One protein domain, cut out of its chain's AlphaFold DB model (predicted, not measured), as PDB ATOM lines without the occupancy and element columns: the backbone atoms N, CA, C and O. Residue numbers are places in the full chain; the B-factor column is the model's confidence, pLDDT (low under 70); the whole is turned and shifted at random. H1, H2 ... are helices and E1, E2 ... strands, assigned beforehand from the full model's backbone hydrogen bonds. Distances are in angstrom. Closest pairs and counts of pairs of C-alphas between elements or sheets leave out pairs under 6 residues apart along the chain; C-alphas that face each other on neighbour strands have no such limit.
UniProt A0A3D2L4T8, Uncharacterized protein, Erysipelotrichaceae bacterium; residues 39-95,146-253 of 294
ATOM      1  N   ASN A  39      17.864 -20.716  13.768       88.88
ATOM      2  CA  ASN A  39      17.130 -21.385  12.688       88.88
ATOM      3  C   ASN A  39      16.773 -20.480  11.498       88.88
ATOM      4  O   ASN A  39      16.422 -20.998  10.440       88.88
ATOM      5  N   ILE A  40      16.838 -19.154  11.647       91.12
ATOM      6  CA  ILE A  40      16.590 -18.220  10.542       91.12
ATOM      7  C   ILE A  40      17.684 -18.401   9.473       91.12
ATOM      8  O   ILE A  40      18.869 -18.279   9.808       91.12
ATOM      9  N   PRO A  41      17.336 -18.696   8.206       91.06
ATOM     10  CA  PRO A  41      18.314 -18.807   7.127       91.06
ATOM     11  C   PRO A  41      18.933 -17.444   6.786       91.06
ATOM     12  O   PRO A  41      18.446 -16.397   7.213       91.06
ATOM     13  N   ASN A  42      20.021 -17.456   6.015       91.31
ATOM     14  CA  ASN A  42      20.517 -16.231   5.390       91.31
ATOM     15  C   ASN A  42      19.470 -15.727   4.386       91.31
ATOM     16  O   ASN A  42      18.820 -16.530   3.717       91.31
ATOM     17  N   PHE A  43      19.308 -14.411   4.296       92.31
ATOM     18  CA  PHE A  43      18.354 -13.773   3.394       92.31
ATOM     19  C   PHE A  43      19.023 -12.549   2.780       92.31
ATOM     20  O   PHE A  43      19.465 -11.688   3.527       92.31
ATOM     21  N   HIS A  44      19.171 -12.487   1.461       90.56
ATOM     22  CA  HIS A  44      19.892 -11.383   0.819       90.56
ATOM     23  C   HIS A  44      18.974 -10.245   0.362       90.56
ATOM     24  O   HIS A  44      19.474  -9.142   0.153       90.56
ATOM     25  N   ASP A  45      17.663 -10.457   0.221       91.00
ATOM     26  CA  ASP A  45      16.779  -9.383  -0.242       91.00
ATOM     27  C   ASP A  45      16.599  -8.299   0.828       91.00
ATOM     28  O   ASP A  45      16.605  -8.558   2.036       91.00
ATOM     29  N   ILE A  46      16.414  -7.064   0.365       91.31
ATOM     30  CA  ILE A  46      16.131  -5.906   1.208       91.31
ATOM     31  C   ILE A  46      14.668  -5.970   1.679       91.31
ATOM     32  O   ILE A  46      13.767  -5.876   0.847       91.31
ATOM     33  N   PRO A  47      14.391  -6.063   2.998       92.81
ATOM     34  CA  PRO A  47      13.017  -6.143   3.499       92.81
ATOM     35  C   PRO A  47      12.183  -4.895   3.185       92.81
ATOM     36  O   PRO A  47      10.981  -4.979   2.955       92.81
ATOM     37  N   THR A  48      12.801  -3.710   3.209       93.00
ATOM     38  CA  THR A  48      12.134  -2.451   2.864       93.00
ATOM     39  C   THR A  48      13.141  -1.340   2.565       93.00
ATOM     40  O   THR A  48      14.172  -1.224   3.221       93.00
ATOM     41  N   HIS A  49      12.803  -0.445   1.637       88.56
ATOM     42  CA  HIS A  49      13.574   0.784   1.392       88.56
ATOM     43  C   HIS A  49      13.100   1.970   2.258       88.56
ATOM     44  O   HIS A  49      13.674   3.063   2.211       88.56
ATOM     45  N   HIS A  50      12.040   1.792   3.058       90.62
ATOM     46  CA  HIS A  50      11.514   2.841   3.928       90.62
ATOM     47  C   HIS A  50      12.292   2.881   5.251       90.62
ATOM     48  O   HIS A  50      12.059   2.068   6.144       90.62
ATOM     49  N   LEU A  51      13.201   3.850   5.412       90.31
ATOM     50  CA  LEU A  51      14.151   3.908   6.536       90.31
ATOM     51  C   LEU A  51      13.491   3.858   7.929       90.31
ATOM     52  O   LEU A  51      13.992   3.205   8.848       90.31
ATOM     53  N   LEU A  52      12.347   4.522   8.102       89.69
ATOM     54  CA  LEU A  52      11.600   4.493   9.361       89.69
ATOM     55  C   LEU A  52      11.074   3.081   9.677       89.69
ATOM     56  O   LEU A  52      11.051   2.675  10.836       89.69
ATOM     57  N   TYR A  53      10.693   2.318   8.650       92.31
ATOM     58  CA  TYR A  53      10.238   0.941   8.818       92.31
ATOM     59  C   TYR A  53      11.429  -0.009   8.998       92.31
ATOM     60  O   TYR A  53      11.436  -0.793   9.942       92.31
ATOM     61  N   ALA A  54      12.496   0.146   8.206       92.69
ATOM     62  CA  ALA A  54      13.743  -0.605   8.364       92.69
ATOM     63  C   ALA A  54      14.312  -0.477   9.786       92.69
ATOM     64  O   ALA A  54      14.625  -1.479  10.424       92.69
ATOM     65  N   SER A  55      14.385   0.744  10.324       89.94
ATOM     66  CA  SER A  55      14.841   0.974  11.702       89.94
ATOM     67  C   SER A  55      13.975   0.260  12.739       89.94
ATOM     68  O   SER A  55      14.520  -0.366  13.650       89.94
ATOM     69  N   PHE A  56      12.649   0.280  12.574       89.00
ATOM     70  CA  PHE A  56      11.743  -0.485  13.426       89.00
ATOM     71  C   PHE A  56      12.050  -1.990  13.363       89.00
ATOM     72  O   PHE A  56      12.235  -2.607  14.413       89.00
ATOM     73  N   LEU A  57      12.161  -2.572  12.164       91.25
ATOM     74  CA  LEU A  57      12.457  -3.999  11.978       91.25
ATOM     75  C   LEU A  57      13.775  -4.396  12.655       91.25
ATOM     76  O   LEU A  57      13.825  -5.383  13.393       91.25
ATOM     77  N   VAL A  58      14.827  -3.591  12.473       90.50
ATOM     78  CA  VAL A  58      16.138  -3.809  13.102       90.50
ATOM     79  C   VAL A  58      16.031  -3.795  14.626       90.50
ATOM     80  O   VAL A  58      16.586  -4.684  15.279       90.50
ATOM     81  N   ASP A  59      15.289  -2.854  15.209       85.75
ATOM     82  CA  ASP A  59      15.073  -2.813  16.658       85.75
ATOM     83  C   ASP A  59      14.318  -4.057  17.156       85.75
ATOM     84  O   ASP A  59      14.665  -4.616  18.204       85.75
ATOM     85  N   GLN A  60      13.350  -4.563  16.383       84.81
ATOM     86  CA  GLN A  60      12.627  -5.791  16.727       84.81
ATOM     87  C   GLN A  60      13.531  -7.028  16.742       84.81
ATOM     88  O   GLN A  60      13.350  -7.895  17.593       84.81
ATOM     89  N   THR A  61      14.576  -7.098  15.911       86.75
ATOM     90  CA  THR A  61      15.522  -8.233  15.956       86.75
ATOM     91  C   THR A  61      16.262  -8.367  17.300       86.75
ATOM     92  O   THR A  61      16.844  -9.414  17.620       86.75
ATOM     93  N   GLY A  62      16.295  -7.300  18.106       82.69
ATOM     94  CA  GLY A  62      17.043  -7.232  19.359       82.69
ATOM     95  C   GLY A  62      18.566  -7.213  19.180       82.69
ATOM     96  O   GLY A  62      19.291  -7.501  20.140       82.69
ATOM     97  N   LEU A  63      19.056  -6.927  17.967       81.81
ATOM     98  CA  LEU A  63      20.467  -6.633  17.690       81.81
ATOM     99  C   LEU A  63      20.882  -5.291  18.303       81.81
ATOM    100  O   LEU A  63      21.975  -5.165  18.854       81.81
ATOM    101  N   ASN A  64      19.976  -4.312  18.286       74.25
ATOM    102  CA  ASN A  64      20.168  -3.023  18.925       74.25
ATOM    103  C   ASN A  64      19.475  -2.987  20.297       74.25
ATOM    104  O   ASN A  64      18.284  -3.253  20.420       74.25
ATOM    105  N   LYS A  65      20.233  -2.668  21.351       66.88
ATOM    106  CA  LYS A  65      19.723  -2.584  22.735       66.88
ATOM    107  C   LYS A  65      19.747  -1.164  23.298       66.88
ATOM    108  O   LYS A  65      19.349  -0.958  24.442       66.88
ATOM    109  N   LYS A  66      20.282  -0.202  22.542       69.69
ATOM    110  CA  LYS A  66      20.534   1.147  23.037       69.69
ATOM    111  C   LYS A  66      19.357   2.061  22.705       69.69
ATOM    112  O   LYS A  66      19.040   2.259  21.537       69.69
ATOM    113  N   TYR A  67      18.765   2.647  23.745       65.69
ATOM    114  CA  TYR A  67      17.860   3.787  23.611       65.69
ATOM    115  C   TYR A  67      18.649   5.001  23.099       65.69
ATOM    116  O   TYR A  67      19.774   5.214  23.554       65.69
ATOM    117  N   HIS A  68      18.094   5.757  22.144       76.94
ATOM    118  CA  HIS A  68      18.799   6.824  21.407       76.94
ATOM    119  C   HIS A  68      20.067   6.306  20.703       76.94
ATOM    120  O   HIS A  68      21.210   6.543  21.110       76.94
ATOM    121  N   ASN A  69      19.855   5.519  19.647       79.38
ATOM    122  CA  ASN A  69      20.928   4.851  18.923       79.38
ATOM    123  C   ASN A  69      21.568   5.779  17.864       79.38
ATOM    124  O   ASN A  69      20.888   6.148  16.906       79.38
ATOM    125  N   PRO A  70      22.879   6.097  17.948       84.19
ATOM    126  CA  PRO A  70      23.563   6.921  16.944       84.19
ATOM    127  C   PRO A  70      23.457   6.378  15.511       84.19
ATOM    128  O   PRO A  70      23.562   7.152  14.567       84.19
ATOM    129  N   LYS A  71      23.194   5.081  15.321       85.94
ATOM    130  CA  LYS A  71      23.015   4.482  13.989       85.94
ATOM    131  C   LYS A  71      21.846   5.089  13.217       85.94
ATOM    132  O   LYS A  71      21.920   5.186  12.000       85.94
ATOM    133  N   LEU A  72      20.802   5.559  13.909       89.88
ATOM    134  CA  LEU A  72      19.704   6.270  13.251       89.88
ATOM    135  C   LEU A  72      20.176   7.619  12.710       89.88
ATOM    136  O   LEU A  72      19.862   7.948  11.575       89.88
ATOM    137  N   ILE A  73      20.995   8.362  13.462       93.38
ATOM    138  CA  ILE A  73      21.590   9.618  12.972       93.38
ATOM    139  C   ILE A  73      22.397   9.339  11.700       93.38
ATOM    140  O   ILE A  73      22.214  10.024  10.699       93.38
ATOM    141  N   ALA A  74      23.240   8.300  11.715       91.75
ATOM    142  CA  ALA A  74      24.043   7.915  10.556       91.75
ATOM    143  C   ALA A  74      23.171   7.538   9.346       91.75
ATOM    144  O   ALA A  74      23.412   8.026   8.246       91.75
ATOM    145  N   ALA A  75      22.128   6.729   9.542       91.00
ATOM    146  CA  ALA A  75      21.241   6.312   8.461       91.00
ATOM    147  C   ALA A  75      20.430   7.485   7.877       91.00
ATOM    148  O   ALA A  75      20.273   7.581   6.661       91.00
ATOM    149  N   TYR A  76      19.966   8.419   8.714       93.25
ATOM    150  CA  TYR A  76      19.303   9.637   8.238       93.25
ATOM    151  C   TYR A  76      20.271  10.594   7.540       93.25
ATOM    152  O   TYR A  76      19.889  11.217   6.553       93.25
ATOM    153  N   MET A  77      21.524  10.692   7.991       92.25
ATOM    154  CA  MET A  77      22.555  11.424   7.256       92.25
ATOM    155  C   MET A  77      22.787  10.818   5.873       92.25
ATOM    156  O   MET A  77      22.803  11.555   4.895       92.25
ATOM    157  N   LEU A  78      22.877   9.490   5.772       88.38
ATOM    158  CA  LEU A  78      23.009   8.815   4.482       88.38
ATOM    159  C   LEU A  78      21.815   9.059   3.574       88.38
ATOM    160  O   LEU A  78      22.002   9.398   2.411       88.38
ATOM    161  N   LYS A  79      20.597   8.986   4.116       89.44
ATOM    162  CA  LYS A  79      19.382   9.370   3.393       89.44
ATOM    163  C   LYS A  79      19.455  10.812   2.889       89.44
ATOM    164  O   LYS A  79      19.165  11.049   1.727       89.44
ATOM    165  N   MET A  80      19.864  11.765   3.723       92.38
ATOM    166  CA  MET A  80      19.974  13.173   3.323       92.38
ATOM    167  C   MET A  80      21.047  13.407   2.263       92.38
ATOM    168  O   MET A  80      20.888  14.288   1.426       92.38
ATOM    169  N   ILE A  81      22.130  12.635   2.271       87.88
ATOM    170  CA  ILE A  81      23.145  12.707   1.215       87.88
ATOM    171  C   ILE A  81      22.585  12.115  -0.069       87.88
ATOM    172  O   ILE A  81      22.684  12.736  -1.127       87.88
ATOM    173  N   ARG A  82      21.905  10.969   0.056       83.31
ATOM    174  CA  ARG A  82      21.234  10.293  -1.049       83.31
ATOM    175  C   ARG A  82      20.206  11.205  -1.745       83.31
ATOM    176  O   ARG A  82      20.103  11.281  -2.971       83.31
ATOM    177  N   ASP A  83      19.450  11.931  -0.939       88.12
ATOM    178  CA  ASP A  83      18.370  12.800  -1.387       88.12
ATOM    179  C   ASP A  83      18.892  14.231  -1.707       88.12
ATOM    180  O   ASP A  83      18.103  15.140  -1.953       88.12
ATOM    181  N   ARG A  84      20.226  14.436  -1.740       90.00
ATOM    182  CA  ARG A  84      20.934  15.710  -2.018       90.00
ATOM    183  C   ARG A  84      20.561  16.876  -1.095       90.00
ATOM    184  O   ARG A  84      20.731  18.041  -1.446       90.00
ATOM    185  N   ASN A  85      20.099  16.576   0.111       95.00
ATOM    186  CA  ASN A  85      19.836  17.572   1.144       95.00
ATOM    187  C   ASN A  85      21.125  18.071   1.795       95.00
ATOM    188  O   ASN A  85      21.233  19.245   2.140       95.00
ATOM    189  N   VAL A  86      22.112  17.191   1.960       93.38
ATOM    190  CA  VAL A  86      23.429  17.546   2.493       93.38
ATOM    191  C   VAL A  86      24.532  16.918   1.651       93.38
ATOM    192  O   VAL A  86      24.316  15.914   0.978       93.38
ATOM    193  N   HIS A  87      25.724  17.494   1.706       89.19
ATOM    194  CA  HIS A  87      26.884  16.993   0.983       89.19
ATOM    195  C   HIS A  87      28.135  17.064   1.860       89.19
ATOM    196  O   HIS A  87      28.356  18.053   2.559       89.19
ATOM    197  N   PHE A  88      28.956  16.015   1.841       87.25
ATOM    198  CA  PHE A  88      30.286  16.080   2.437       87.25
ATOM    199  C   PHE A  88      31.244  16.759   1.461       87.25
ATOM    200  O   PHE A  88      31.416  16.304   0.338       87.25
ATOM    201  N   VAL A  89      31.883  17.838   1.907       87.00
ATOM    202  CA  VAL A  89      32.863  18.602   1.126       87.00
ATOM    203  C   VAL A  89      34.228  18.497   1.791       87.00
ATOM    204  O   VAL A  89      34.335  18.639   3.010       87.00
ATOM    205  N   GLY A  90      35.276  18.298   0.994       83.88
ATOM    206  CA  GLY A  90      36.661  18.202   1.455       83.88
ATOM    207  C   GLY A  90      37.212  16.785   1.337       83.88
ATOM    208  O   GLY A  90      36.714  15.987   0.552       83.88
ATOM    209  N   GLU A  91      38.253  16.485   2.113       75.25
ATOM    210  CA  GLU A  91      38.915  15.181   2.092       75.25
ATOM    211  C   GLU A  91      39.122  14.648   3.512       75.25
ATOM    212  O   GLU A  91      39.681  15.324   4.383       75.25
ATOM    213  N   LYS A  92      38.737  13.390   3.740       71.75
ATOM    214  CA  LYS A  92      39.036  12.609   4.952       71.75
ATOM    215  C   LYS A  92      38.831  13.393   6.261       71.75
ATOM    216  O   LYS A  92      37.722  13.580   6.745       71.75
ATOM    217  N   LYS A  93      39.920  13.818   6.908       72.62
ATOM    218  CA  LYS A  93      39.871  14.449   8.237       72.62
ATOM    219  C   LYS A  93      39.313  15.873   8.204       72.62
ATOM    220  O   LYS A  93      38.890  16.352   9.257       72.62
ATOM    221  N   ASP A  94      39.286  16.490   7.027       82.56
ATOM    222  CA  ASP A  94      38.877  17.875   6.808       82.56
ATOM    223  C   ASP A  94      37.472  17.985   6.205       82.56
ATOM    224  O   ASP A  94      37.059  19.071   5.800       82.56
ATOM    225  N   TYR A  95      36.711  16.881   6.188       87.56
ATOM    226  CA  TYR A  95      35.316  16.911   5.765       87.56
ATOM    227  C   TYR A  95      34.501  17.952   6.545       87.56
ATOM    228  O   TYR A  95      34.576  18.073   7.776       87.56
ATOM    229  N   ASP A 146      12.821  10.631  20.277       87.50
ATOM    230  CA  ASP A 146      11.507  10.336  20.848       87.50
ATOM    231  C   ASP A 146      10.403  10.551  19.792       87.50
ATOM    232  O   ASP A 146       9.523   9.701  19.629       87.50
ATOM    233  N   ASP A 147      10.505  11.622  19.005       88.69
ATOM    234  CA  ASP A 147       9.606  11.943  17.896       88.69
ATOM    235  C   ASP A 147       9.715  10.903  16.773       88.69
ATOM    236  O   ASP A 147       8.697  10.428  16.271       88.69
ATOM    237  N   LEU A 148      10.923  10.422  16.463       88.56
ATOM    238  CA  LEU A 148      11.142   9.324  15.518       88.56
ATOM    239  C   LEU A 148      10.415   8.043  15.957       88.56
ATOM    240  O   LEU A 148       9.771   7.392  15.132       88.56
ATOM    241  N   TYR A 149      10.451   7.690  17.246       84.12
ATOM    242  CA  TYR A 149       9.700   6.542  17.771       84.12
ATOM    243  C   TYR A 149       8.181   6.727  17.624       84.12
ATOM    244  O   TYR A 149       7.452   5.795  17.265       84.12
ATOM    245  N   MET A 150       7.686   7.944  17.857       85.25
ATOM    246  CA  MET A 150       6.274   8.273  17.656       85.25
ATOM    247  C   MET A 150       5.879   8.195  16.176       85.25
ATOM    248  O   MET A 150       4.837   7.613  15.851       85.25
ATOM    249  N   SER A 151       6.734   8.685  15.278       88.69
ATOM    250  CA  SER A 151       6.583   8.567  13.827       88.69
ATOM    251  C   SER A 151       6.551   7.108  13.376       88.69
ATOM    252  O   SER A 151       5.675   6.743  12.592       88.69
ATOM    253  N   GLN A 152       7.429   6.242  13.901       87.31
ATOM    254  CA  GLN A 152       7.408   4.797  13.616       87.31
ATOM    255  C   GLN A 152       6.057   4.183  13.989       87.31
ATOM    256  O   GLN A 152       5.431   3.499  13.179       87.31
ATOM    257  N   LYS A 153       5.569   4.460  15.205       84.81
ATOM    258  CA  LYS A 153       4.275   3.951  15.673       84.81
ATOM    259  C   LYS A 153       3.126   4.404  14.782       84.81
ATOM    260  O   LYS A 153       2.251   3.599  14.459       84.81
ATOM    261  N   LYS A 154       3.125   5.684  14.408       88.31
ATOM    262  CA  LYS A 154       2.118   6.258  13.519       88.31
ATOM    263  C   LYS A 154       2.159   5.599  12.141       88.31
ATOM    264  O   LYS A 154       1.116   5.169  11.666       88.31
ATOM    265  N   TYR A 155       3.345   5.452  11.553       89.94
ATOM    266  CA  TYR A 155       3.529   4.782  10.265       89.94
ATOM    267  C   TYR A 155       2.969   3.356  10.285       89.94
ATOM    268  O   TYR A 155       2.151   3.009   9.440       89.94
ATOM    269  N   LEU A 156       3.336   2.551  11.288       89.12
ATOM    270  CA  LEU A 156       2.854   1.172  11.400       89.12
ATOM    271  C   LEU A 156       1.326   1.098  11.515       89.12
ATOM    272  O   LEU A 156       0.703   0.215  10.934       89.12
ATOM    273  N   HIS A 157       0.712   2.015  12.262       87.94
ATOM    274  CA  HIS A 157      -0.743   2.075  12.373       87.94
ATOM    275  C   HIS A 157      -1.397   2.458  11.038       87.94
ATOM    276  O   HIS A 157      -2.326   1.788  10.593       87.94
ATOM    277  N   ASP A 158      -0.906   3.516  10.391       90.00
ATOM    278  CA  ASP A 158      -1.487   4.052   9.158       90.00
ATOM    279  C   ASP A 158      -1.333   3.096   7.967       90.00
ATOM    280  O   ASP A 158      -2.213   3.044   7.113       90.00
ATOM    281  N   GLN A 159      -0.246   2.319   7.925       91.31
ATOM    282  CA  GLN A 159      -0.011   1.290   6.905       91.31
ATOM    283  C   GLN A 159      -0.692  -0.054   7.220       91.31
ATOM    284  O   GLN A 159      -0.562  -1.006   6.459       91.31
ATOM    285  N   GLY A 160      -1.418  -0.165   8.338       88.75
ATOM    286  CA  GLY A 160      -2.104  -1.402   8.728       88.75
ATOM    287  C   GLY A 160      -1.206  -2.472   9.360       88.75
ATOM    288  O   GLY A 160      -1.721  -3.491   9.816       88.75
ATOM    289  N   HIS A 161       0.097  -2.213   9.489       88.25
ATOM    290  CA  HIS A 161       1.064  -3.095  10.148       88.25
ATOM    291  C   HIS A 161       0.845  -3.243  11.654       88.25
ATOM    292  O   HIS A 161       1.388  -4.160  12.260       88.25
ATOM    293  N   LEU A 162       0.080  -2.347  12.290       83.81
ATOM    294  CA  LEU A 162      -0.201  -2.368  13.726       83.81
ATOM    295  C   LEU A 162      -1.693  -2.166  14.019       83.81
ATOM    296  O   LEU A 162      -2.223  -1.062  13.896       83.81
ATOM    297  N   HIS A 163      -2.351  -3.200  14.546       79.25
ATOM    298  CA  HIS A 163      -3.749  -3.154  14.977       79.25
ATOM    299  C   HIS A 163      -3.907  -3.605  16.435       79.25
ATOM    300  O   HIS A 163      -3.460  -4.684  16.813       79.25
ATOM    301  N   LYS A 164      -4.565  -2.795  17.284       78.94
ATOM    302  CA  LYS A 164      -4.771  -3.091  18.726       78.94
ATOM    303  C   LYS A 164      -3.478  -3.515  19.450       78.94
ATOM    304  O   LYS A 164      -3.490  -4.412  20.291       78.94
ATOM    305  N   ASN A 165      -2.360  -2.861  19.125       71.75
ATOM    306  CA  ASN A 165      -1.016  -3.180  19.629       71.75
ATOM    307  C   ASN A 165      -0.484  -4.575  19.232       71.75
ATOM    308  O   ASN A 165       0.412  -5.103  19.891       71.75
ATOM    309  N   LYS A 166      -1.028  -5.181  18.175       78.50
ATOM    310  CA  LYS A 166      -0.512  -6.396  17.548       78.50
ATOM    311  C   LYS A 166      -0.001  -6.039  16.154       78.50
ATOM    312  O   LYS A 166      -0.720  -5.391  15.398       78.50
ATOM    313  N   ILE A 167       1.228  -6.440  15.858       85.06
ATOM    314  CA  ILE A 167       1.785  -6.338  14.509       85.06
ATOM    315  C   ILE A 167       1.196  -7.417  13.595       85.06
ATOM    316  O   ILE A 167       0.802  -8.482  14.087       85.06
ATOM    317  N   ASP A 168       1.085  -7.122  12.305       84.31
ATOM    318  CA  ASP A 168       0.601  -8.073  11.303       84.31
ATOM    319  C   ASP A 168       1.631  -9.178  11.003       84.31
ATOM    320  O   ASP A 168       2.790  -9.125  11.425       84.31
ATOM    321  N   ASP A 169       1.180 -10.220  10.305       86.81
ATOM    322  CA  ASP A 169       2.017 -11.386  10.013       86.81
ATOM    323  C   ASP A 169       3.119 -11.053   8.986       86.81
ATOM    324  O   ASP A 169       4.220 -11.589   9.088       86.81
ATOM    325  N   GLN A 170       2.875 -10.103   8.072       89.94
ATOM    326  CA  GLN A 170       3.894  -9.621   7.131       89.94
ATOM    327  C   GLN A 170       5.051  -8.937   7.864       89.94
ATOM    328  O   GLN A 170       6.211  -9.243   7.621       89.94
ATOM    329  N   THR A 171       4.757  -8.064   8.827       90.19
ATOM    330  CA  THR A 171       5.789  -7.413   9.643       90.19
ATOM    331  C   THR A 171       6.583  -8.443  10.439       90.19
ATOM    332  O   THR A 171       7.790  -8.294  10.623       90.19
ATOM    333  N   VAL A 172       5.933  -9.508  10.926       88.94
ATOM    334  CA  VAL A 172       6.635 -10.620  11.586       88.94
ATOM    335  C   VAL A 172       7.630 -11.267  10.622       88.94
ATOM    336  O   VAL A 172       8.774 -11.497  11.013       88.94
ATOM    337  N   GLU A 173       7.229 -11.544   9.384       90.31
ATOM    338  CA  GLU A 173       8.099 -12.101   8.342       90.31
ATOM    339  C   GLU A 173       9.256 -11.152   7.997       90.31
ATOM    340  O   GLU A 173      10.418 -11.563   8.033       90.31
ATOM    341  N   ASP A 174       8.978  -9.860   7.819       94.06
ATOM    342  CA  ASP A 174       9.986  -8.833   7.543       94.06
ATOM    343  C   ASP A 174      11.038  -8.743   8.663       94.06
ATOM    344  O   ASP A 174      12.219  -8.506   8.400       94.06
ATOM    345  N   ILE A 175      10.654  -8.977   9.924       91.75
ATOM    346  CA  ILE A 175      11.593  -9.049  11.058       91.75
ATOM    347  C   ILE A 175      12.523 -10.266  10.926       91.75
ATOM    348  O   ILE A 175      13.719 -10.157  11.222       91.75
ATOM    349  N   HIS A 176      12.011 -11.415  10.470       92.31
ATOM    350  CA  HIS A 176      12.830 -12.607  10.225       92.31
ATOM    351  C   HIS A 176      13.778 -12.382   9.044       92.31
ATOM    352  O   HIS A 176      14.974 -12.638   9.184       92.31
ATOM    353  N   HIS A 177      13.281 -11.830   7.935       95.38
ATOM    354  CA  HIS A 177      14.091 -11.447   6.778       95.38
ATOM    355  C   HIS A 177      15.167 -10.424   7.143       95.38
ATOM    356  O   HIS A 177      16.324 -10.592   6.775       95.38
ATOM    357  N   THR A 178      14.842  -9.434   7.976       95.38
ATOM    358  CA  THR A 178      15.820  -8.462   8.490       95.38
ATOM    359  C   THR A 178      16.932  -9.148   9.287       95.38
ATOM    360  O   THR A 178      18.105  -8.803   9.147       95.38
ATOM    361  N   TYR A 179      16.605 -10.145  10.114       94.62
ATOM    362  CA  TYR A 179      17.631 -10.911  10.826       94.62
ATOM    363  C   TYR A 179      18.437 -11.836   9.894       94.62
ATOM    364  O   TYR A 179      19.644 -11.987  10.081       94.62
ATOM    365  N   GLY A 180      17.800 -12.422   8.879       95.25
ATOM    366  CA  GLY A 180      18.473 -13.193   7.829       95.25
ATOM    367  C   GLY A 180      19.449 -12.342   7.013       95.25
ATOM    368  O   GLY A 180      20.568 -12.787   6.753       95.25
ATOM    369  N   LEU A 181      19.080 -11.093   6.715       96.25
ATOM    370  CA  LEU A 181      19.939 -10.101   6.066       96.25
ATOM    371  C   LEU A 181      21.134  -9.729   6.927       96.25
ATOM    372  O   LEU A 181      22.261  -9.700   6.439       96.25
ATOM    373  N   TYR A 182      20.928  -9.532   8.229       95.25
ATOM    374  CA  TYR A 182      22.044  -9.361   9.153       95.25
ATOM    375  C   TYR A 182      23.041 -10.524   9.076       95.25
ATOM    376  O   TYR A 182      24.249 -10.288   9.025       95.25
ATOM    377  N   LYS A 183      22.559 -11.776   9.057       94.81
ATOM    378  CA  LYS A 183      23.434 -12.949   8.937       94.81
ATOM    379  C   LYS A 183      24.175 -12.949   7.602       94.81
ATOM    380  O   LYS A 183      25.393 -13.080   7.611       94.81
ATOM    381  N   PHE A 184      23.464 -12.727   6.498       94.44
ATOM    382  CA  PHE A 184      24.039 -12.670   5.156       94.44
ATOM    383  C   PHE A 184      25.154 -11.617   5.045       94.44
ATOM    384  O   PHE A 184      26.251 -11.912   4.574       94.44
ATOM    385  N   LEU A 185      24.906 -10.396   5.521       93.06
ATOM    386  CA  LEU A 185      25.880  -9.305   5.458       93.06
ATOM    387  C   LEU A 185      27.077  -9.532   6.382       93.06
ATOM    388  O   LEU A 185      28.200  -9.174   6.038       93.06
ATOM    389  N   LYS A 186      26.858 -10.145   7.548       93.44
ATOM    390  CA  LYS A 186      27.919 -10.390   8.526       93.44
ATOM    391  C   LYS A 186      28.820 -11.570   8.170       93.44
ATOM    392  O   LYS A 186      29.998 -11.547   8.519       93.44
ATOM    393  N   ASP A 187      28.264 -12.600   7.545       91.69
ATOM    394  CA  ASP A 187      28.997 -13.799   7.154       91.69
ATOM    395  C   ASP A 187      30.076 -13.443   6.121       91.69
ATOM    396  O   ASP A 187      29.796 -12.729   5.169       91.69
ATOM    397  N   ALA A 188      31.319 -13.868   6.328       86.31
ATOM    398  CA  ALA A 188      32.414 -13.616   5.388       86.31
ATOM    399  C   ALA A 188      32.645 -14.805   4.443       86.31
ATOM    400  O   ALA A 188      33.463 -14.702   3.534       86.31
ATOM    401  N   ASP A 189      31.938 -15.921   4.634       88.12
ATOM    402  CA  ASP A 189      32.133 -17.131   3.834       88.12
ATOM    403  C   ASP A 189      31.278 -17.125   2.550       88.12
ATOM    404  O   ASP A 189      31.558 -17.854   1.602       88.12
ATOM    405  N   ASN A 190      30.267 -16.256   2.458       85.19
ATOM    406  CA  ASN A 190      29.373 -16.109   1.298       85.19
ATOM    407  C   ASN A 190      29.856 -15.062   0.269       85.19
ATOM    408  O   ASN A 190      29.057 -14.456  -0.448       85.19
ATOM    409  N   MET A 191      31.166 -14.828   0.183       84.12
ATOM    410  CA  MET A 191      31.743 -13.794  -0.687       84.12
ATOM    411  C   MET A 191      31.496 -14.054  -2.174       84.12
ATOM    412  O   MET A 191      31.333 -13.107  -2.937       84.12
ATOM    413  N   ASP A 192      31.419 -15.316  -2.599       82.94
ATOM    414  CA  ASP A 192      31.112 -15.652  -3.993       82.94
ATOM    415  C   ASP A 192      29.656 -15.343  -4.367       82.94
ATOM    416  O   ASP A 192      29.403 -14.865  -5.471       82.94
ATOM    417  N   GLU A 193      28.710 -15.535  -3.443       83.12
ATOM    418  CA  GLU A 193      27.315 -15.108  -3.624       83.12
ATOM    419  C   GLU A 193      27.226 -13.578  -3.694       83.12
ATOM    420  O   GLU A 193      26.513 -13.028  -4.526       83.12
ATOM    421  N   LYS A 194      28.020 -12.870  -2.886       83.88
ATOM    422  CA  LYS A 194      28.079 -11.402  -2.885       83.88
ATOM    423  C   LYS A 194      28.645 -10.809  -4.176       83.88
ATOM    424  O   LYS A 194      28.168  -9.767  -4.604       83.88
ATOM    425  N   LYS A 195      29.621 -11.467  -4.815       80.50
ATOM    426  CA  LYS A 195      30.233 -11.008  -6.083       80.50
ATOM    427  C   LYS A 195      29.251 -10.921  -7.248       80.50
ATOM    428  O   LYS A 195      29.508 -10.188  -8.198       80.50
ATOM    429  N   VAL A 196      28.190 -11.727  -7.229       82.00
ATOM    430  CA  VAL A 196      27.202 -11.768  -8.318       82.00
ATOM    431  C   VAL A 196      26.023 -10.822  -8.084       82.00
ATOM    432  O   VAL A 196      25.135 -10.752  -8.932       82.00
ATOM    433  N   LEU A 197      26.002 -10.101  -6.959       80.81
ATOM    434  CA  LEU A 197      24.971  -9.111  -6.661       80.81
ATOM    435  C   LEU A 197      25.233  -7.796  -7.396       80.81
ATOM    436  O   LEU A 197      26.374  -7.410  -7.644       80.81
ATOM    437  N   ASP A 198      24.146  -7.104  -7.729       75.94
ATOM    438  CA  ASP A 198      24.197  -5.793  -8.370       75.94
ATOM    439  C   ASP A 198      24.889  -4.764  -7.457       75.94
ATOM    440  O   ASP A 198      24.606  -4.687  -6.258       75.94
ATOM    441  N   VAL A 199      25.762  -3.939  -8.044       70.44
ATOM    442  CA  VAL A 199      26.411  -2.780  -7.413       70.44
ATOM    443  C   VAL A 199      25.381  -1.902  -6.690       70.44
ATOM    444  O   VAL A 199      25.634  -1.467  -5.570       70.44
ATOM    445  N   MET A 200      24.194  -1.705  -7.272       68.56
ATOM    446  CA  MET A 200      23.135  -0.876  -6.683       68.56
ATOM    447  C   MET A 200      22.572  -1.432  -5.364       68.56
ATOM    448  O   MET A 200      22.126  -0.656  -4.521       68.56
ATOM    449  N   LEU A 201      22.604  -2.752  -5.148       77.12
ATOM    450  CA  LEU A 201      22.123  -3.359  -3.898       77.12
ATOM    451  C   LEU A 201      23.059  -3.070  -2.719       77.12
ATOM    452  O   LEU A 201      22.626  -3.085  -1.564       77.12
ATOM    453  N   TRP A 202      24.330  -2.767  -2.989       78.38
ATOM    454  CA  TRP A 202      25.302  -2.467  -1.943       78.38
ATOM    455  C   TRP A 202      24.982  -1.183  -1.194       78.38
ATOM    456  O   TRP A 202      25.153  -1.149   0.024       78.38
ATOM    457  N   ASP A 203      24.448  -0.166  -1.868       76.50
ATOM    458  CA  ASP A 203      24.032   1.074  -1.212       76.50
ATOM    459  C   ASP A 203      22.965   0.803  -0.137       76.50
ATOM    460  O   ASP A 203      23.091   1.254   1.008       76.50
ATOM    461  N   ASP A 204      21.955  -0.012  -0.456       82.50
ATOM    462  CA  ASP A 204      20.928  -0.421   0.505       82.50
ATOM    463  C   ASP A 204      21.500  -1.338   1.600       82.50
ATOM    464  O   ASP A 204      21.182  -1.171   2.787       82.50
ATOM    465  N   TYR A 205      22.409  -2.257   1.255       87.25
ATOM    466  CA  TYR A 205      23.106  -3.078   2.248       87.25
ATOM    467  C   TYR A 205      23.901  -2.255   3.238       87.25
ATOM    468  O   TYR A 205      23.961  -2.619   4.409       87.25
ATOM    469  N   LEU A 206      24.473  -1.132   2.822       84.06
ATOM    470  CA  LEU A 206      25.252  -0.278   3.706       84.06
ATOM    471  C   LEU A 206      24.373   0.532   4.647       84.06
ATOM    472  O   LEU A 206      24.754   0.744   5.804       84.06
ATOM    473  N   VAL A 207      23.172   0.915   4.213       86.44
ATOM    474  CA  VAL A 207      22.153   1.484   5.105       86.44
ATOM    475  C   VAL A 207      21.772   0.463   6.178       86.44
ATOM    476  O   VAL A 207      21.821   0.774   7.372       86.44
ATOM    477  N   TYR A 208      21.473  -0.778   5.790       91.12
ATOM    478  CA  TYR A 208      21.164  -1.848   6.742       91.12
ATOM    479  C   TYR A 208      22.352  -2.197   7.642       91.12
ATOM    480  O   TYR A 208      22.193  -2.290   8.858       91.12
ATOM    481  N   ALA A 209      23.560  -2.305   7.091       89.69
ATOM    482  CA  ALA A 209      24.787  -2.544   7.840       89.69
ATOM    483  C   ALA A 209      25.043  -1.435   8.869       89.69
ATOM    484  O   ALA A 209      25.453  -1.721   9.995       89.69
ATOM    485  N   THR A 210      24.721  -0.183   8.530       88.81
ATOM    486  CA  THR A 210      24.772   0.953   9.461       88.81
ATOM    487  C   THR A 210      23.772   0.773  10.601       88.81
ATOM    488  O   THR A 210      24.137   0.927  11.766       88.81
ATOM    489  N   LEU A 211      22.525   0.384  10.308       90.62
ATOM    490  CA  LEU A 211      21.519   0.089  11.339       90.62
ATOM    491  C   LEU A 211      21.936  -1.099  12.232       90.62
ATOM    492  O   LEU A 211      21.706  -1.078  13.446       90.62
ATOM    493  N   PHE A 212      22.592  -2.102  11.649       90.44
ATOM    494  CA  PHE A 212      23.083  -3.307  12.320       90.44
ATOM    495  C   PHE A 212      24.391  -3.131  13.101       90.44
ATOM    496  O   PHE A 212      24.684  -3.996  13.926       90.44
ATOM    497  N   ASP A 213      25.131  -2.029  12.909       86.75
ATOM    498  CA  ASP A 213      26.492  -1.810  13.450       86.75
ATOM    499  C   ASP A 213      27.584  -2.688  12.827       86.75
ATOM    500  O   ASP A 213      28.538  -3.053  13.505       86.75
ATOM    501  N   ILE A 214      27.421  -3.072  11.561       88.88
ATOM    502  CA  ILE A 214      28.383  -3.918  10.833       88.88
ATOM    503  C   ILE A 214      28.883  -3.261   9.539       88.88
ATOM    504  O   ILE A 214      29.344  -3.934   8.620       88.88
ATOM    505  N   ALA A 215      28.729  -1.940   9.415       84.44
ATOM    506  CA  ALA A 215      29.084  -1.216   8.195       84.44
ATOM    507  C   ALA A 215      30.588  -1.275   7.882       84.44
ATOM    508  O   ALA A 215      30.956  -1.304   6.710       84.44
ATOM    509  N   ASP A 216      31.454  -1.341   8.900       82.38
ATOM    510  CA  ASP A 216      32.902  -1.466   8.700       82.38
ATOM    511  C   ASP A 216      33.271  -2.853   8.136       82.38
ATOM    512  O   ASP A 216      34.102  -2.959   7.229       82.38
ATOM    513  N   GLU A 217      32.623  -3.917   8.617       87.88
ATOM    514  CA  GLU A 217      32.790  -5.281   8.114       87.88
ATOM    515  C   GLU A 217      32.282  -5.415   6.678       87.88
ATOM    516  O   GLU A 217      33.010  -5.903   5.813       87.88
ATOM    517  N   VAL A 218      31.066  -4.929   6.409       86.56
ATOM    518  CA  VAL A 218      30.465  -4.960   5.067       86.56
ATOM    519  C   VAL A 218      31.294  -4.125   4.088       86.56
ATOM    520  O   VAL A 218      31.517  -4.558   2.961       86.56
ATOM    521  N   LYS A 219      31.862  -2.992   4.531       80.75
ATOM    522  CA  LYS A 219      32.815  -2.201   3.735       80.75
ATOM    523  C   LYS A 219      34.036  -2.976   3.314       80.75
ATOM    524  O   LYS A 219      34.447  -2.897   2.156       80.75
ATOM    525  N   LYS A 220      34.644  -3.677   4.260       83.75
ATOM    526  CA  LYS A 220      35.834  -4.459   3.964       83.75
ATOM    527  C   LYS A 220      35.513  -5.538   2.929       83.75
ATOM    528  O   LYS A 220      36.239  -5.658   1.951       83.75
ATOM    529  N   GLN A 221      34.406  -6.251   3.124       86.81
ATOM    530  CA  GLN A 221      33.958  -7.289   2.201       86.81
ATOM    531  C   GLN A 221      33.675  -6.725   0.804       86.81
ATOM    532  O   GLN A 221      34.151  -7.282  -0.180       86.81
ATOM    533  N   LEU A 222      32.990  -5.582   0.703       80.94
ATOM    534  CA  LEU A 222      32.723  -4.932  -0.579       80.94
ATOM    535  C   LEU A 222      34.006  -4.600  -1.348       80.94
ATOM    536  O   LEU A 222      34.106  -4.905  -2.533       80.94
ATOM    537  N   GLY A 223      35.003  -4.022  -0.671       79.44
ATOM    538  CA  GLY A 223      36.290  -3.710  -1.297       79.44
ATOM    539  C   GLY A 223      37.043  -4.944  -1.806       79.44
ATOM    540  O   GLY A 223      37.875  -4.818  -2.699       79.44
ATOM    541  N   GLU A 224      36.752  -6.128  -1.262       84.75
ATOM    542  CA  GLU A 224      37.313  -7.401  -1.721       84.75
ATOM    543  C   GLU A 224      36.536  -7.985  -2.916       84.75
ATOM    544  O   GLU A 224      37.157  -8.547  -3.819       84.75
ATOM    545  N   VAL A 225      35.200  -7.865  -2.947       84.38
ATOM    546  CA  VAL A 225      34.369  -8.436  -4.031       84.38
ATOM    547  C   VAL A 225      34.237  -7.529  -5.255       84.38
ATOM    548  O   VAL A 225      34.187  -8.036  -6.374       84.38
ATOM    549  N   HIS A 226      34.231  -6.212  -5.061       77.56
ATOM    550  CA  HIS A 226      34.137  -5.208  -6.118       77.56
ATOM    551  C   HIS A 226      35.186  -4.109  -5.872       77.56
ATOM    552  O   HIS A 226      34.850  -3.023  -5.401       77.56
ATOM    553  N   PRO A 227      36.473  -4.357  -6.180       74.62
ATOM    554  CA  PRO A 227      37.533  -3.366  -5.969       74.62
ATOM    555  C   PRO A 227      37.311  -2.081  -6.781       74.62
ATOM    556  O   PRO A 227      37.629  -0.993  -6.305       74.62
ATOM    557  N   ASP A 228      36.685  -2.197  -7.953       70.81
ATOM    558  CA  ASP A 228      36.378  -1.069  -8.840       70.81
ATOM    559  C   ASP A 228      35.064  -0.355  -8.471       70.81
ATOM    560  O   ASP A 228      34.680   0.621  -9.117       70.81
ATOM    561  N   TYR A 229      34.367  -0.808  -7.420       64.94
ATOM    562  CA  TYR A 229      33.138  -0.183  -6.919       64.94
ATOM    563  C   TYR A 229      33.317   1.323  -6.694       64.94
ATOM    564  O   TYR A 229      32.453   2.131  -7.029       64.94
ATOM    565  N   TYR A 230      34.484   1.704  -6.167       60.00
ATOM    566  CA  TYR A 230      34.837   3.088  -5.866       60.00
ATOM    567  C   TYR A 230      34.977   3.975  -7.115       60.00
ATOM    568  O   TYR A 230      34.940   5.198  -6.990       60.00
ATOM    569  N   GLU A 231      35.123   3.382  -8.303       58.00
ATOM    570  CA  GLU A 231      35.308   4.084  -9.578       58.00
ATOM    571  C   GLU A 231      34.046   4.070 -10.462       58.00
ATOM    572  O   GLU A 231      33.908   4.926 -11.337       58.00
ATOM    573  N   GLN A 232      33.124   3.124 -10.234       50.81
ATOM    574  CA  GLN A 232      32.002   2.810 -11.137       50.81
ATOM    575  C   GLN A 232      30.623   3.311 -10.675       50.81
ATOM    576  O   GLN A 232      29.655   3.187 -11.423       50.81
ATOM    577  N   SER A 233      30.493   3.884  -9.475       49.09
ATOM    578  CA  SER A 233      29.196   4.384  -9.002       49.09
ATOM    579  C   SER A 233      28.813   5.725  -9.655       49.09
ATOM    580  O   SER A 233      29.471   6.750  -9.452       49.09
ATOM    581  N   ASP A 234      27.703   5.738 -10.404       42.78
ATOM    582  CA  ASP A 234      27.034   6.959 -10.901       42.78
ATOM    583  C   ASP A 234      26.494   7.833  -9.752       42.78
ATOM    584  O   ASP A 234      26.279   9.044  -9.896       42.78
ATOM    585  N   TYR A 235      26.333   7.229  -8.575       42.12
ATOM    586  CA  TYR A 235      26.114   7.898  -7.308       42.12
ATOM    587  C   TYR A 235      27.485   8.337  -6.765       42.12
ATOM    588  O   TYR A 235      28.145   7.621  -6.020       42.12
ATOM    589  N   ARG A 236      27.952   9.529  -7.162       47.56
ATOM    590  CA  ARG A 236      29.205  10.130  -6.661       47.56
ATOM    591  C   ARG A 236      29.056  10.932  -5.345       47.56
ATOM    592  O   ARG A 236      29.393  12.117  -5.329       47.56
ATOM    593  N   PRO A 237      28.617  10.364  -4.213       46.75
ATOM    594  CA  PRO A 237      29.227  10.647  -2.927       46.75
ATOM    595  C   PRO A 237      30.189   9.500  -2.641       46.75
ATOM    596  O   PRO A 237      29.831   8.331  -2.747       46.75
ATOM    597  N   ASP A 238      31.434   9.835  -2.331       53.62
ATOM    598  CA  ASP A 238      32.437   8.846  -1.970       53.62
ATOM    599  C   ASP A 238      31.874   7.821  -0.976       53.62
ATOM    600  O   ASP A 238      31.169   8.130  -0.026       53.62
ATOM    601  N   TYR A 239      32.187   6.555  -1.167       52.88
ATOM    602  CA  TYR A 239      31.866   5.514  -0.199       52.88
ATOM    603  C   TYR A 239      32.397   5.828   1.228       52.88
ATOM    604  O   TYR A 239      31.913   5.325   2.249       52.88
ATOM    605  N   ASP A 240      33.394   6.710   1.319       63.53
ATOM    606  CA  ASP A 240      33.840   7.352   2.553       63.53
ATOM    607  C   ASP A 240      32.689   8.016   3.324       63.53
ATOM    608  O   ASP A 240      32.675   7.969   4.552       63.53
ATOM    609  N   THR A 241      31.667   8.517   2.647       73.12
ATOM    610  CA  THR A 241      30.462   9.103   3.226       73.12
ATOM    611  C   THR A 241      29.756   8.196   4.240       73.12
ATOM    612  O   THR A 241      29.303   8.704   5.265       73.12
ATOM    613  N   ILE A 242      29.676   6.875   4.035       73.25
ATOM    614  CA  ILE A 242      29.076   5.945   5.021       73.25
ATOM    615  C   ILE A 242      29.912   5.887   6.286       73.25
ATOM    616  O   ILE A 242      29.403   6.088   7.394       73.25
ATOM    617  N   TYR A 243      31.216   5.697   6.109       75.62
ATOM    618  CA  TYR A 243      32.168   5.687   7.208       75.62
ATOM    619  C   TYR A 243      32.126   7.010   7.990       75.62
ATOM    620  O   TYR A 243      32.001   7.013   9.217       75.62
ATOM    621  N   TRP A 244      32.164   8.146   7.293       80.06
ATOM    622  CA  TRP A 244      32.113   9.463   7.919       80.06
ATOM    623  C   TRP A 244      30.755   9.744   8.542       80.06
ATOM    624  O   TRP A 244      30.718  10.294   9.642       80.06
ATOM    625  N   SER A 245      29.658   9.284   7.942       87.44
ATOM    626  CA  SER A 245      28.329   9.416   8.533       87.44
ATOM    627  C   SER A 245      28.239   8.694   9.868       87.44
ATOM    628  O   SER A 245      27.812   9.278  10.865       87.44
ATOM    629  N   MET A 246      28.735   7.459   9.928       82.94
ATOM    630  CA  MET A 246      28.774   6.681  11.160       82.94
ATOM    631  C   MET A 246      29.740   7.280  12.193       82.94
ATOM    632  O   MET A 246      29.407   7.383  13.380       82.94
ATOM    633  N   LEU A 247      30.921   7.731  11.766       85.06
ATOM    634  CA  LEU A 247      31.899   8.378  12.641       85.06
ATOM    635  C   LEU A 247      31.328   9.655  13.266       85.06
ATOM    636  O   LEU A 247      31.461   9.861  14.478       85.06
ATOM    637  N   TRP A 248      30.695  10.503  12.458       90.94
ATOM    638  CA  TRP A 248      30.126  11.778  12.885       90.94
ATOM    639  C   TRP A 248      28.900  11.566  13.764       90.94
ATOM    640  O   TRP A 248      28.825  12.181  14.825       90.94
ATOM    641  N   ALA A 249      28.009  10.636  13.419       90.94
ATOM    642  CA  ALA A 249      26.869  10.265  14.251       90.94
ATOM    643  C   ALA A 249      27.294   9.805  15.657       90.94
ATOM    644  O   ALA A 249      26.760  10.271  16.667       90.94
ATOM    645  N   ASN A 250      28.313   8.945  15.745       87.25
ATOM    646  CA  ASN A 250      28.873   8.507  17.025       87.25
ATOM    647  C   ASN A 250      29.504   9.665  17.815       87.25
ATOM    648  O   ASN A 250      29.362   9.753  19.037       87.25
ATOM    649  N   SER A 251      30.215  10.556  17.129       89.62
ATOM    650  CA  SER A 251      30.834  11.746  17.715       89.62
ATOM    651  C   SER A 251      29.785  12.722  18.276       89.62
ATOM    652  O   SER A 251      29.869  13.092  19.451       89.62
ATOM    653  N   ILE A 252      28.752  13.036  17.492       93.00
ATOM    654  CA  ILE A 252      27.604  13.864  17.869       93.00
ATOM    655  C   ILE A 252      26.894  13.273  19.087       93.00
ATOM    656  O   ILE A 252      26.705  13.969  20.086       93.00
ATOM    657  N   MET A 253      26.587  11.973  19.068       91.94
ATOM    658  CA  MET A 253      25.903  11.323  20.185       91.94
ATOM    659  C   MET A 253      26.744  11.338  21.469       91.94
ATOM    660  O   MET A 253      26.213  11.552  22.560       91.94
TER     661      MET A 253
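This is residues 39 to 95 and 146 to 253 of the 294 residues of an uncharacterized protein of Erysipelotrichaceae bacterium (UniProt A0A3D2L4T8). The longest helix, H4, runs across one side of a cluster of helices, with H1 and H6 crossing it at nearly right angles; H6 lies near the middle of the whole. H7 folds back beside H6 as a hairpin, H2 and H9 pack together on the side away from H4, and H3 packs on H1 towards one end of the longest axis. Mostly helix by class, the printed part has 165 residues, with nine named helices and one named strand in the order H1 H2 E1 H3 H4 H5 H6 H7 H8 H9. It is compact, with a radius of gyration of the C-alphas of 16.2 A and spans of 49 by 35 by 27 A.

Find C-alpha 169 at (2.017, -11.386, 10.013); from there H4, residues 169 to 186, runs 26.0 A to C-alpha 186 at (27.919, -10.390, 8.526). Look next for H6, residues 199 to 212, 20.0 A long, and H7, residues 215 to 225, 15.2 A. H5 is residues 191 to 195 and H8 residues 229 to 232. Earlier come H1, residues 51 to 60, 14.2 A; H2, residues 70 to 82, 18.5 A; E1, residues 86 to 89; and H3, residues 146 to 158, 18.6 A. H9, residues 240 to 253, runs 19.7 A and ends at (25.903, 11.323, 20.185).

Start at H6, the hub, touching five helices. H4 touches it with residues 182 to 185 alone, about perpendicular at 79 degrees, C-alphas 182 and 212 being closest at 6.9 A. H4 also touches H1, at 86 degrees, closest at C-alphas 57 and 175, 5.2 A. H1 touches H3 at 83 degrees, closest at C-alphas 52 and 152, 6.0 A. H6 and H7 form a helical hairpin at a shallow tilt of 26 degrees, closest at C-alphas 209 and 215, 4.5 A. H2, H6 and H9 form a bundle, a group of touching helices; H2 and H9 come closest at C-alphas 74 and 246, 4.9 A, while H6 and H9 only just touch, with 3 pairs of C-alphas within 8 A. H5 touches H7, closest at C-alphas 195 and 225, 5.3 A. H8 touches no helix, and E1 pairs with no named strand. Every O i to N i+4 pair is within hydrogen-bond range in H1, H2, H3, H4, H5, H7 and H9, and 8 of 10 in H6; H8 is too short for one.

The farthest C-alphas, 91 and 164, are 50.2 A apart. Residues 96 to 145 are not printed; C-alphas 95 and 146 stand 28.9 A apart across the cut. Of the links printed whole, none is long. Look for pLDDT under 70 at residues 65 to 67, 200 and 229 to 240.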